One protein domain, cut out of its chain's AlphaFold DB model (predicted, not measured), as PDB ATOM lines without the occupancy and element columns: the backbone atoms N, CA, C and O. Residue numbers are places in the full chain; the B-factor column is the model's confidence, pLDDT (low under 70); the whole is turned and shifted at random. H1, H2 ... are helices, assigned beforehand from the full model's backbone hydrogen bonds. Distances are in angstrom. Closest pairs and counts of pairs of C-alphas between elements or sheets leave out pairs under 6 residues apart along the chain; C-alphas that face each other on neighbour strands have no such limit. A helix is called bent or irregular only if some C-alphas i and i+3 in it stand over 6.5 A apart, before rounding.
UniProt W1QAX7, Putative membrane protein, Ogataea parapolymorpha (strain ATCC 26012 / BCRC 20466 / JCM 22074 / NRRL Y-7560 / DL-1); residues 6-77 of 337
ATOM      1  N   SER A   6     173.933 135.620 117.527       42.06
ATOM      2  CA  SER A   6     173.840 135.107 116.155       42.06
ATOM      3  C   SER A   6     173.218 133.709 116.063       42.06
ATOM      4  O   SER A   6     172.668 133.360 115.021       42.06
ATOM      5  N   TYR A   7     173.239 132.933 117.150       43.66
ATOM      6  CA  TYR A   7     172.638 131.599 117.195       43.66
ATOM      7  C   TYR A   7     171.183 131.574 117.646       43.66
ATOM      8  O   TYR A   7     170.482 130.606 117.366       43.66
ATOM      9  N   ILE A   8     170.746 132.623 118.343       47.00
ATOM     10  CA  ILE A   8     169.360 132.802 118.792       47.00
ATOM     11  C   ILE A   8     168.508 133.333 117.631       47.00
ATOM     12  O   ILE A   8     167.293 133.154 117.603       47.00
ATOM     13  N   ARG A   9     169.142 133.965 116.636       52.94
ATOM     14  CA  ARG A   9     168.459 134.555 115.488       52.94
ATOM     15  C   ARG A   9     168.465 133.624 114.266       52.94
ATOM     16  O   ARG A   9     169.475 132.986 113.954       52.94
ATOM     17  N   PRO A  10     167.349 133.549 113.525       60.66
ATOM     18  CA  PRO A  10     167.321 132.975 112.186       60.66
ATOM     19  C   PRO A  10     168.386 133.615 111.284       60.66
ATOM     20  O   PRO A  10     168.729 134.783 111.453       60.66
ATOM     21  N   SER A  11     168.909 132.857 110.310       65.62
ATOM     22  CA  SER A  11     169.865 133.408 109.342       65.62
ATOM     23  C   SER A  11     169.203 134.553 108.580       65.62
ATOM     24  O   SER A  11     167.986 134.507 108.372       65.62
ATOM     25  N   SER A  12     169.987 135.545 108.154       75.31
ATOM     26  CA  SER A  12     169.481 136.666 107.360       75.31
ATOM     27  C   SER A  12     168.663 136.165 106.167       75.31
ATOM     28  O   SER A  12     168.997 135.167 105.523       75.31
ATOM     29  N   LEU A  13     167.540 136.836 105.911       82.62
ATOM     30  CA  LEU A  13     166.662 136.501 104.801       82.62
ATOM     31  C   LEU A  13     167.317 136.960 103.492       82.62
ATOM     32  O   LEU A  13     167.275 138.147 103.160       82.62
ATOM     33  N   LEU A  14     167.921 136.020 102.764       85.88
ATOM     34  CA  LEU A  14     168.686 136.312 101.545       85.88
ATOM     35  C   LEU A  14     167.823 136.449 100.288       85.88
ATOM     36  O   LEU A  14     168.336 136.834  99.243       85.88
ATOM     37  N   VAL A  15     166.527 136.152 100.365       86.06
ATOM     38  CA  VAL A  15     165.620 136.309  99.223       86.06
ATOM     39  C   VAL A  15     165.314 137.782  98.944       86.06
ATOM     40  O   VAL A  15     165.375 138.643  99.837       86.06
ATOM     41  N   SER A  16     165.005 138.067  97.680       78.12
ATOM     42  CA  SER A  16     164.527 139.377  97.233       78.12
ATOM     43  C   SER A  16     163.246 139.771  97.982       78.12
ATOM     44  O   SER A  16     162.394 138.932  98.249       78.12
ATOM     45  N   SER A  17     163.107 141.045  98.353       66.88
ATOM     46  CA  SER A  17     161.980 141.549  99.157       66.88
ATOM     47  C   SER A  17     160.741 141.920  98.340       66.88
ATOM     48  O   SER A  17     159.775 142.424  98.904       66.88
ATOM     49  N   LYS A  18     160.761 141.721  97.016       69.31
ATOM     50  CA  LYS A  18     159.700 142.211  96.123       69.31
ATOM     51  C   LYS A  18     158.360 141.486  96.302       69.31
ATOM     52  O   LYS A  18     157.333 142.057  95.957       69.31
ATOM     53  N   GLN A  19     158.364 140.245  96.791       73.44
ATOM     54  CA  GLN A  19     157.166 139.415  96.938       73.44
ATOM     55  C   GLN A  19     157.291 138.492  98.160       73.44
ATOM     56  O   GLN A  19     158.395 138.154  98.593       73.44
ATOM     57  N   THR A  20     156.157 138.063  98.717       84.75
ATOM     58  CA  THR A  20     156.112 137.086  99.813       84.75
ATOM     59  C   THR A  20     156.513 135.695  99.325       84.75
ATOM     60  O   THR A  20     156.024 135.227  98.296       84.75
ATOM     61  N   SER A  21     157.363 135.006 100.084       90.25
ATOM     62  CA  SER A  21     157.838 133.655  99.770       90.25
ATOM     63  C   SER A  21     157.840 132.747 100.996       90.25
ATOM     64  O   SER A  21     157.747 133.216 102.134       90.25
ATOM     65  N   ILE A  22     157.990 131.441 100.769       89.44
ATOM     66  CA  ILE A  22     158.113 130.454 101.843       89.44
ATOM     67  C   ILE A  22     159.290 130.766 102.773       89.44
ATOM     68  O   ILE A  22     159.166 130.621 103.986       89.44
ATOM     69  N   ASP A  23     160.400 131.273 102.233       89.00
ATOM     70  CA  ASP A  23     161.545 131.732 103.018       89.00
ATOM     71  C   ASP A  23     161.160 132.847 103.989       89.00
ATOM     72  O   ASP A  23     161.587 132.818 105.141       89.00
ATOM     73  N   TRP A  24     160.336 133.805 103.552       89.50
ATOM     74  CA  TRP A  24     159.859 134.888 104.412       89.50
ATOM     75  C   TRP A  24     158.950 134.361 105.528       89.50
ATOM     76  O   TRP A  24     159.149 134.715 106.688       89.50
ATOM     77  N   ILE A  25     158.018 133.454 105.207       89.62
ATOM     78  CA  ILE A  25     157.128 132.827 106.199       89.62
ATOM     79  C   ILE A  25     157.938 132.034 107.224       89.62
ATOM     80  O   ILE A  25     157.771 132.222 108.426       89.62
ATOM     81  N   VAL A  26     158.849 131.171 106.770       87.56
ATOM     82  CA  VAL A  26     159.696 130.369 107.661       87.56
ATOM     83  C   VAL A  26     160.588 131.268 108.511       87.56
ATOM     84  O   VAL A  26     160.751 131.018 109.703       87.56
ATOM     85  N   HIS A  27     161.134 132.340 107.937       87.81
ATOM     86  CA  HIS A  27     161.911 133.323 108.683       87.81
ATOM     87  C   HIS A  27     161.071 133.983 109.782       87.81
ATOM     88  O   HIS A  27     161.494 133.977 110.937       87.81
ATOM     89  N   LEU A  28     159.867 134.467 109.460       88.81
ATOM     90  CA  LEU A  28     158.945 135.060 110.429       88.81
ATOM     91  C   LEU A  28     158.571 134.065 111.534       88.81
ATOM     92  O   LEU A  28     158.654 134.405 112.714       88.81
ATOM     93  N   LEU A  29     158.219 132.827 111.172       88.06
ATOM     94  CA  LEU A  29     157.876 131.776 112.129       88.06
ATOM     95  C   LEU A  29     159.029 131.500 113.093       88.06
ATOM     96  O   LEU A  29     158.803 131.414 114.294       88.06
ATOM     97  N   LEU A  30     160.267 131.417 112.602       86.88
ATOM     98  CA  LEU A  30     161.438 131.203 113.457       86.88
ATOM     99  C   LEU A  30     161.746 132.395 114.383       86.88
ATOM    100  O   LEU A  30     162.323 132.190 115.450       86.88
ATOM    101  N   TYR A  31     161.376 133.624 114.008       85.38
ATOM    102  CA  TYR A  31     161.472 134.793 114.897       85.38
ATOM    103  C   TYR A  31     160.340 134.859 115.930       85.38
ATOM    104  O   TYR A  31     160.530 135.448 116.990       85.38
ATOM    105  N   THR A  32     159.185 134.266 115.625       86.62
ATOM    106  CA  THR A  32     157.956 134.368 116.422       86.62
ATOM    107  C   THR A  32     157.596 133.028 117.069       86.62
ATOM    108  O   THR A  32     158.137 132.676 118.114       86.62
ATOM    109  N   PHE A  33     156.694 132.262 116.454       85.00
ATOM    110  CA  PHE A  33     156.067 131.077 117.039       85.00
ATOM    111  C   PHE A  33     157.022 129.893 117.236       85.00
ATOM    112  O   PHE A  33     156.948 129.186 118.235       85.00
ATOM    113  N   LEU A  34     157.940 129.683 116.293       85.69
ATOM    114  CA  LEU A  34     158.938 128.615 116.346       85.69
ATOM    115  C   LEU A  34     160.217 129.050 117.070       85.69
ATOM    116  O   LEU A  34     161.207 128.327 117.011       85.69
ATOM    117  N   ASN A  35     160.236 130.207 117.733       89.00
ATOM    118  CA  ASN A  35     161.323 130.581 118.631       89.00
ATOM    119  C   ASN A  35     161.232 129.766 119.942       89.00
ATOM    120  O   ASN A  35     160.118 129.560 120.426       89.00
ATOM    121  N   PRO A  36     162.351 129.346 120.573       89.12
ATOM    122  CA  PRO A  36     162.317 128.605 121.835       89.12
ATOM    123  C   PRO A  36     161.523 129.294 122.949       89.12
ATOM    124  O   PRO A  36     160.864 128.613 123.722       89.12
ATOM    125  N   LEU A  37     161.539 130.625 123.035       88.88
ATOM    126  CA  LEU A  37     160.728 131.353 124.015       88.88
ATOM    127  C   LEU A  37     159.266 131.438 123.565       88.88
ATOM    128  O   LEU A  37     158.361 131.139 124.343       88.88
ATOM    129  N   GLY A  38     159.033 131.781 122.295       87.50
ATOM    130  CA  GLY A  38     157.689 131.917 121.727       87.50
ATOM    131  C   GLY A  38     156.864 130.633 121.822       87.50
ATOM    132  O   GLY A  38     155.690 130.676 122.188       87.50
ATOM    133  N   VAL A  39     157.489 129.476 121.582       92.31
ATOM    134  CA  VAL A  39     156.794 128.188 121.651       92.31
ATOM    135  C   VAL A  39     156.341 127.856 123.072       92.31
ATOM    136  O   VAL A  39     155.247 127.325 123.241       92.31
ATOM    137  N   TRP A  40     157.125 128.195 124.102       93.94
ATOM    138  CA  TRP A  40     156.760 127.915 125.495       93.94
ATOM    139  C   TRP A  40     155.706 128.877 126.038       93.94
ATOM    140  O   TRP A  40     154.840 128.440 126.796       93.94
ATOM    141  N   VAL A  41     155.704 130.135 125.579       93.62
ATOM    142  CA  VAL A  41     154.619 131.095 125.860       93.62
ATOM    143  C   VAL A  41     153.268 130.562 125.368       93.62
ATOM    144  O   VAL A  41     152.250 130.796 126.011       93.62
ATOM    145  N   TYR A  42     153.247 129.797 124.275       92.31
ATOM    146  CA  TYR A  42     152.041 129.126 123.785       92.31
ATOM    147  C   TYR A  42     151.782 127.762 124.453       92.31
ATOM    148  O   TYR A  42     150.657 127.458 124.855       92.31
ATOM    149  N   ALA A  43     152.810 126.919 124.565       94.00
ATOM    150  CA  ALA A  43     152.665 125.526 124.973       94.00
ATOM    151  C   ALA A  43     152.266 125.361 126.446       94.00
ATOM    152  O   ALA A  43     151.461 124.480 126.752       94.00
ATOM    153  N   VAL A  44     152.794 126.195 127.353       95.50
ATOM    154  CA  VAL A  44     152.505 126.080 128.794       95.50
ATOM    155  C   VAL A  44     151.043 126.419 129.111       95.50
ATOM    156  O   VAL A  44     150.380 125.571 129.708       95.50
ATOM    157  N   PRO A  45     150.473 127.567 128.684       96.62
ATOM    158  CA  PRO A  45     149.065 127.864 128.955       96.62
ATOM    159  C   PRO A  45     148.105 126.844 128.338       96.62
ATOM    160  O   PRO A  45     147.120 126.463 128.967       96.62
ATOM    161  N   MET A  46     148.404 126.358 127.128       96.38
ATOM    162  CA  MET A  46     147.593 125.322 126.485       96.38
ATOM    163  C   MET A  46     147.630 124.008 127.259       96.38
ATOM    164  O   MET A  46     146.582 123.390 127.452       96.38
ATOM    165  N   TYR A  47     148.802 123.605 127.757       96.56
ATOM    166  CA  TYR A  47     148.914 122.453 128.643       96.56
ATOM    167  C   TYR A  47     148.116 122.656 129.937       96.56
ATOM    168  O   TYR A  47     147.318 121.792 130.277       96.56
ATOM    169  N   LEU A  48     148.243 123.800 130.615       96.69
ATOM    170  CA  LEU A  48     147.508 124.071 131.858       96.69
ATOM    171  C   LEU A  48     145.983 124.075 131.657       96.69
ATOM    172  O   LEU A  48     145.249 123.637 132.536       96.69
ATOM    173  N   ARG A  49     145.500 124.530 130.493       96.88
ATOM    174  CA  ARG A  49     144.065 124.568 130.169       96.88
ATOM    175  C   ARG A  49     143.487 123.207 129.775       96.88
ATOM    176  O   ARG A  49     142.327 122.939 130.059       96.88
ATOM    177  N   THR A  50     144.253 122.391 129.056       96.38
ATOM    178  CA  THR A  50     143.755 121.141 128.443       96.38
ATOM    179  C   THR A  50     144.249 119.874 129.138       96.38
ATOM    180  O   THR A  50     143.721 118.797 128.883       96.38
ATOM    181  N   ASN A  51     145.287 119.990 129.970       95.50
ATOM    182  CA  ASN A  51     146.091 118.899 130.524       95.50
ATOM    183  C   ASN A  51     146.660 117.927 129.462       95.50
ATOM    184  O   ASN A  51     147.044 116.798 129.768       95.50
ATOM    185  N   ASP A  52     146.745 118.353 128.196       96.56
ATOM    186  CA  ASP A  52     147.217 117.521 127.091       96.56
ATOM    187  C   ASP A  52     148.732 117.674 126.890       96.56
ATOM    188  O   ASP A  52     149.250 118.729 126.507       96.56
ATOM    189  N   ARG A  53     149.478 116.586 127.108       95.94
ATOM    190  CA  ARG A  53     150.947 116.575 126.995       95.94
ATOM    191  C   ARG A  53     151.460 116.850 125.578       95.94
ATOM    192  O   ARG A  53     152.658 117.103 125.425       95.94
ATOM    193  N   LYS A  54     150.614 116.831 124.538       95.88
ATOM    194  CA  LYS A  54     151.040 117.144 123.161       95.88
ATOM    195  C   LYS A  54     151.670 118.535 123.039       95.88
ATOM    196  O   LYS A  54     152.625 118.691 122.283       95.88
ATOM    197  N   TYR A  55     151.204 119.518 123.816       94.75
ATOM    198  CA  TYR A  55     151.743 120.881 123.785       94.75
ATOM    199  C   TYR A  55     153.172 120.940 124.340       94.75
ATOM    200  O   TYR A  55     154.045 121.553 123.729       94.75
ATOM    201  N   LEU A  56     153.445 120.218 125.435       95.19
ATOM    202  CA  LEU A  56     154.797 120.098 125.994       95.19
ATOM    203  C   LEU A  56     155.739 119.348 125.043       95.19
ATOM    204  O   LEU A  56     156.890 119.751 124.868       95.19
ATOM    205  N   ARG A  57     155.248 118.281 124.391       96.06
ATOM    206  CA  ARG A  57     156.007 117.555 123.359       96.06
ATOM    207  C   ARG A  57     156.369 118.480 122.198       96.06
ATOM    208  O   ARG A  57     157.534 118.534 121.821       96.06
ATOM    209  N   PHE A  58     155.409 119.252 121.686       93.75
ATOM    210  CA  PHE A  58     155.641 120.227 120.619       93.75
ATOM    211  C   PHE A  58     156.703 121.273 120.996       93.75
ATOM    212  O   PHE A  58     157.661 121.457 120.247       93.75
ATOM    213  N   GLY A  59     156.589 121.891 122.178       93.38
ATOM    214  CA  GLY A  59     157.596 122.832 122.684       93.38
ATOM    215  C   GLY A  59     158.987 122.204 122.781       93.38
ATOM    216  O   GLY A  59     159.970 122.770 122.301       93.38
ATOM    217  N   SER A  60     159.057 120.979 123.305       94.25
ATOM    218  CA  SER A  60     160.306 120.220 123.417       94.25
ATOM    219  C   SER A  60     160.931 119.929 122.050       94.25
ATOM    220  O   SER A  60     162.131 120.139 121.879       94.25
ATOM    221  N   TYR A  61     160.142 119.518 121.048       94.81
ATOM    222  CA  TYR A  61     160.638 119.289 119.685       94.81
ATOM    223  C   TYR A  61     161.231 120.556 119.065       94.81
ATOM    224  O   TYR A  61     162.314 120.503 118.483       94.81
ATOM    225  N   VAL A  62     160.563 121.703 119.221       91.81
ATOM    226  CA  VAL A  62     161.076 122.985 118.718       91.81
ATOM    227  C   VAL A  62     162.413 123.325 119.380       91.81
ATOM    228  O   VAL A  62     163.371 123.648 118.675       91.81
ATOM    229  N   VAL A  63     162.526 123.187 120.705       91.81
ATOM    230  CA  VAL A  63     163.792 123.421 121.421       91.81
ATOM    231  C   VAL A  63     164.889 122.476 120.941       91.81
ATOM    232  O   VAL A  63     165.993 122.936 120.657       91.81
ATOM    233  N   ILE A  64     164.599 121.180 120.787       93.56
ATOM    234  CA  ILE A  64     165.563 120.196 120.278       93.56
ATOM    235  C   ILE A  64     166.064 120.612 118.890       93.56
ATOM    236  O   ILE A  64     167.274 120.650 118.670       93.56
ATOM    237  N   CYS A  65     165.177 121.011 117.975       90.50
ATOM    238  CA  CYS A  65     165.580 121.502 116.655       90.50
ATOM    239  C   CYS A  65     166.489 122.741 116.740       90.50
ATOM    240  O   CYS A  65     167.453 122.846 115.978       90.50
ATOM    241  N   TRP A  66     166.233 123.663 117.672       90.00
ATOM    242  CA  TRP A  66     167.102 124.822 117.905       90.00
ATOM    243  C   TRP A  66     168.458 124.447 118.496       90.00
ATOM    244  O   TRP A  66     169.471 124.997 118.065       90.00
ATOM    245  N   VAL A  67     168.505 123.489 119.422       90.19
ATOM    246  CA  VAL A  67     169.758 122.971 119.985       90.19
ATOM    247  C   VAL A  67     170.577 122.275 118.899       90.19
ATOM    248  O   VAL A  67     171.748 122.598 118.724       90.19
ATOM    249  N   LEU A  68     169.969 121.397 118.098       89.94
ATOM    250  CA  LEU A  68     170.647 120.736 116.977       89.94
ATOM    251  C   LEU A  68     171.161 121.753 115.953       89.94
ATOM    252  O   LEU A  68     172.303 121.666 115.496       89.94
ATOM    253  N   ARG A  69     170.355 122.770 115.635       86.56
ATOM    254  CA  ARG A  69     170.772 123.886 114.784       86.56
ATOM    255  C   ARG A  69     171.956 124.647 115.384       86.56
ATOM    256  O   ARG A  69     172.893 124.961 114.653       86.56
ATOM    257  N   TYR A  70     171.920 124.956 116.679       86.12
ATOM    258  CA  TYR A  70     173.004 125.632 117.391       86.12
ATOM    259  C   TYR A  70     174.301 124.825 117.320       86.12
ATOM    260  O   TYR A  70     175.333 125.360 116.913       86.12
ATOM    261  N   LEU A  71     174.233 123.534 117.651       89.06
ATOM    262  CA  LEU A  71     175.372 122.622 117.610       89.06
ATOM    263  C   LEU A  71     175.957 122.524 116.196       89.06
ATOM    264  O   LEU A  71     177.167 122.638 116.043       89.06
ATOM    265  N   ASN A  72     175.114 122.425 115.164       86.56
ATOM    266  CA  ASN A  72     175.546 122.418 113.764       86.56
ATOM    267  C   ASN A  72     176.220 123.737 113.342       86.56
ATOM    268  O   ASN A  72     177.272 123.746 112.716       86.56
ATOM    269  N   LEU A  73     175.651 124.892 113.690       84.00
ATOM    270  CA  LEU A  73     176.282 126.178 113.369       84.00
ATOM    271  C   LEU A  73     177.589 126.389 114.154       84.00
ATOM    272  O   LEU A  73     178.470 127.125 113.717       84.00
ATOM    273  N   ARG A  74     177.716 125.779 115.337       85.19
ATOM    274  CA  ARG A  74     178.933 125.826 116.148       85.19
ATOM    275  C   ARG A  74     180.008 124.887 115.612       85.19
ATOM    276  O   ARG A  74     181.163 125.296 115.588       85.19
ATOM    277  N   SER A  75     179.647 123.691 115.144       85.94
ATOM    278  CA  SER A  75     180.596 122.747 114.535       85.94
ATOM    279  C   SER A  75     181.204 123.282 113.239       85.94
ATOM    280  O   SER A  75     182.326 122.930 112.896       85.94
ATOM    281  N   LYS A  76     180.499 124.188 112.552       84.19
ATOM    282  CA  LYS A  76     181.017 124.893 111.376       84.19
ATOM    283  C   LYS A  76     182.054 125.971 111.692       84.19
ATOM    284  O   LYS A  76     182.754 126.380 110.776       84.19
ATOM    285  N   LYS A  77     182.165 126.482 112.923       83.56
ATOM    286  CA  LYS A  77     183.143 127.538 113.239       83.56
ATOM    287  C   LYS A  77     184.537 126.949 113.447       83.56
ATOM    288  O   LYS A  77     184.728 126.101 114.316       83.56
TER     289      LYS A  77
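This is residues 6 to 77 of the 337 residues of the protein "Putative membrane protein" of Ogataea parapolymorpha (strain ATCC 26012 / BCRC 20466 / JCM 22074 / NRRL Y-7560 / DL-1) (UniProt W1QAX7). Two helices, H2 and the longer H3, fold back on each other side by side as a hairpin, and a short third helix, H1, stands off near the beginning of H2. H1 and the part of H3 that runs on past H2 spread apart like the arms of a V, and residues 6 to 21 make a long loop from the open side of that V round the far end of H1, with residues 17 to 22 sticking out. The 72 residues printed include three named helices, in the order H1, H2, H3, and no named strand, and the class is all helix. The whole is loose, with a radius of gyration of the C-alphas of 14.5 A, and flat, spanning 43 by 33 by 14 A.

The printed part begins with residues 6 to 21, a stretch of 16 residues with no named element. H1, residues 22 to 31, follows it, and a tight link of 4 residues leads to H2, residues 36 to 50. H1 and H2 are near each other, with 6 pairs of C-alphas within 10 A; they have no pair within 8 A, but only just, the closest being 8.3 A apart. A tight link of 3 residues leads from H2 to H3, residues 54 to 75. H2 and H3 form a helical hairpin and touch, with 17 pairs of C-alphas within 8 A. Their closest C-alphas, those of Ala 43 and Tyr 55, are 4.9 A apart. They run opposite ways at a shallow tilt of 14 degrees. H1 and H3 are apart. In H1 and H3 every O i to N i+4 pair is within hydrogen-bond range, and in H2 9 of 11 are.

H1 runs from Ile 22, whose C-alpha is at (158.113, 130.454, 101.843), to Tyr 31, and its first and last C-alphas are 14.2 A apart. H2 runs from Pro 36, C-alpha at (162.317, 128.605, 121.835), to Thr 50, over 21.1 A from first to last C-alpha. H2 is neither bent nor irregular, but only just: C-alphas 41 and 44 are 6.2 A apart. H3, the longest helix with 22 residues, runs from Lys 54 to Ser 75, whose C-alpha is at (180.596, 122.747, 114.535), over 31.3 A from first to last C-alpha.

The two C-alphas farthest apart, those of Lys 18 and Asn 51, are 43.7 A from each other. The first and last printed C-alphas, those of Ser 6 and Lys 77, are 12.3 A apart. The printed part has no cut, and neither link between helices is long. The mean pLDDT of the printed part is 86.0, and residues 6 to 11 and 17 to 18 are under 70.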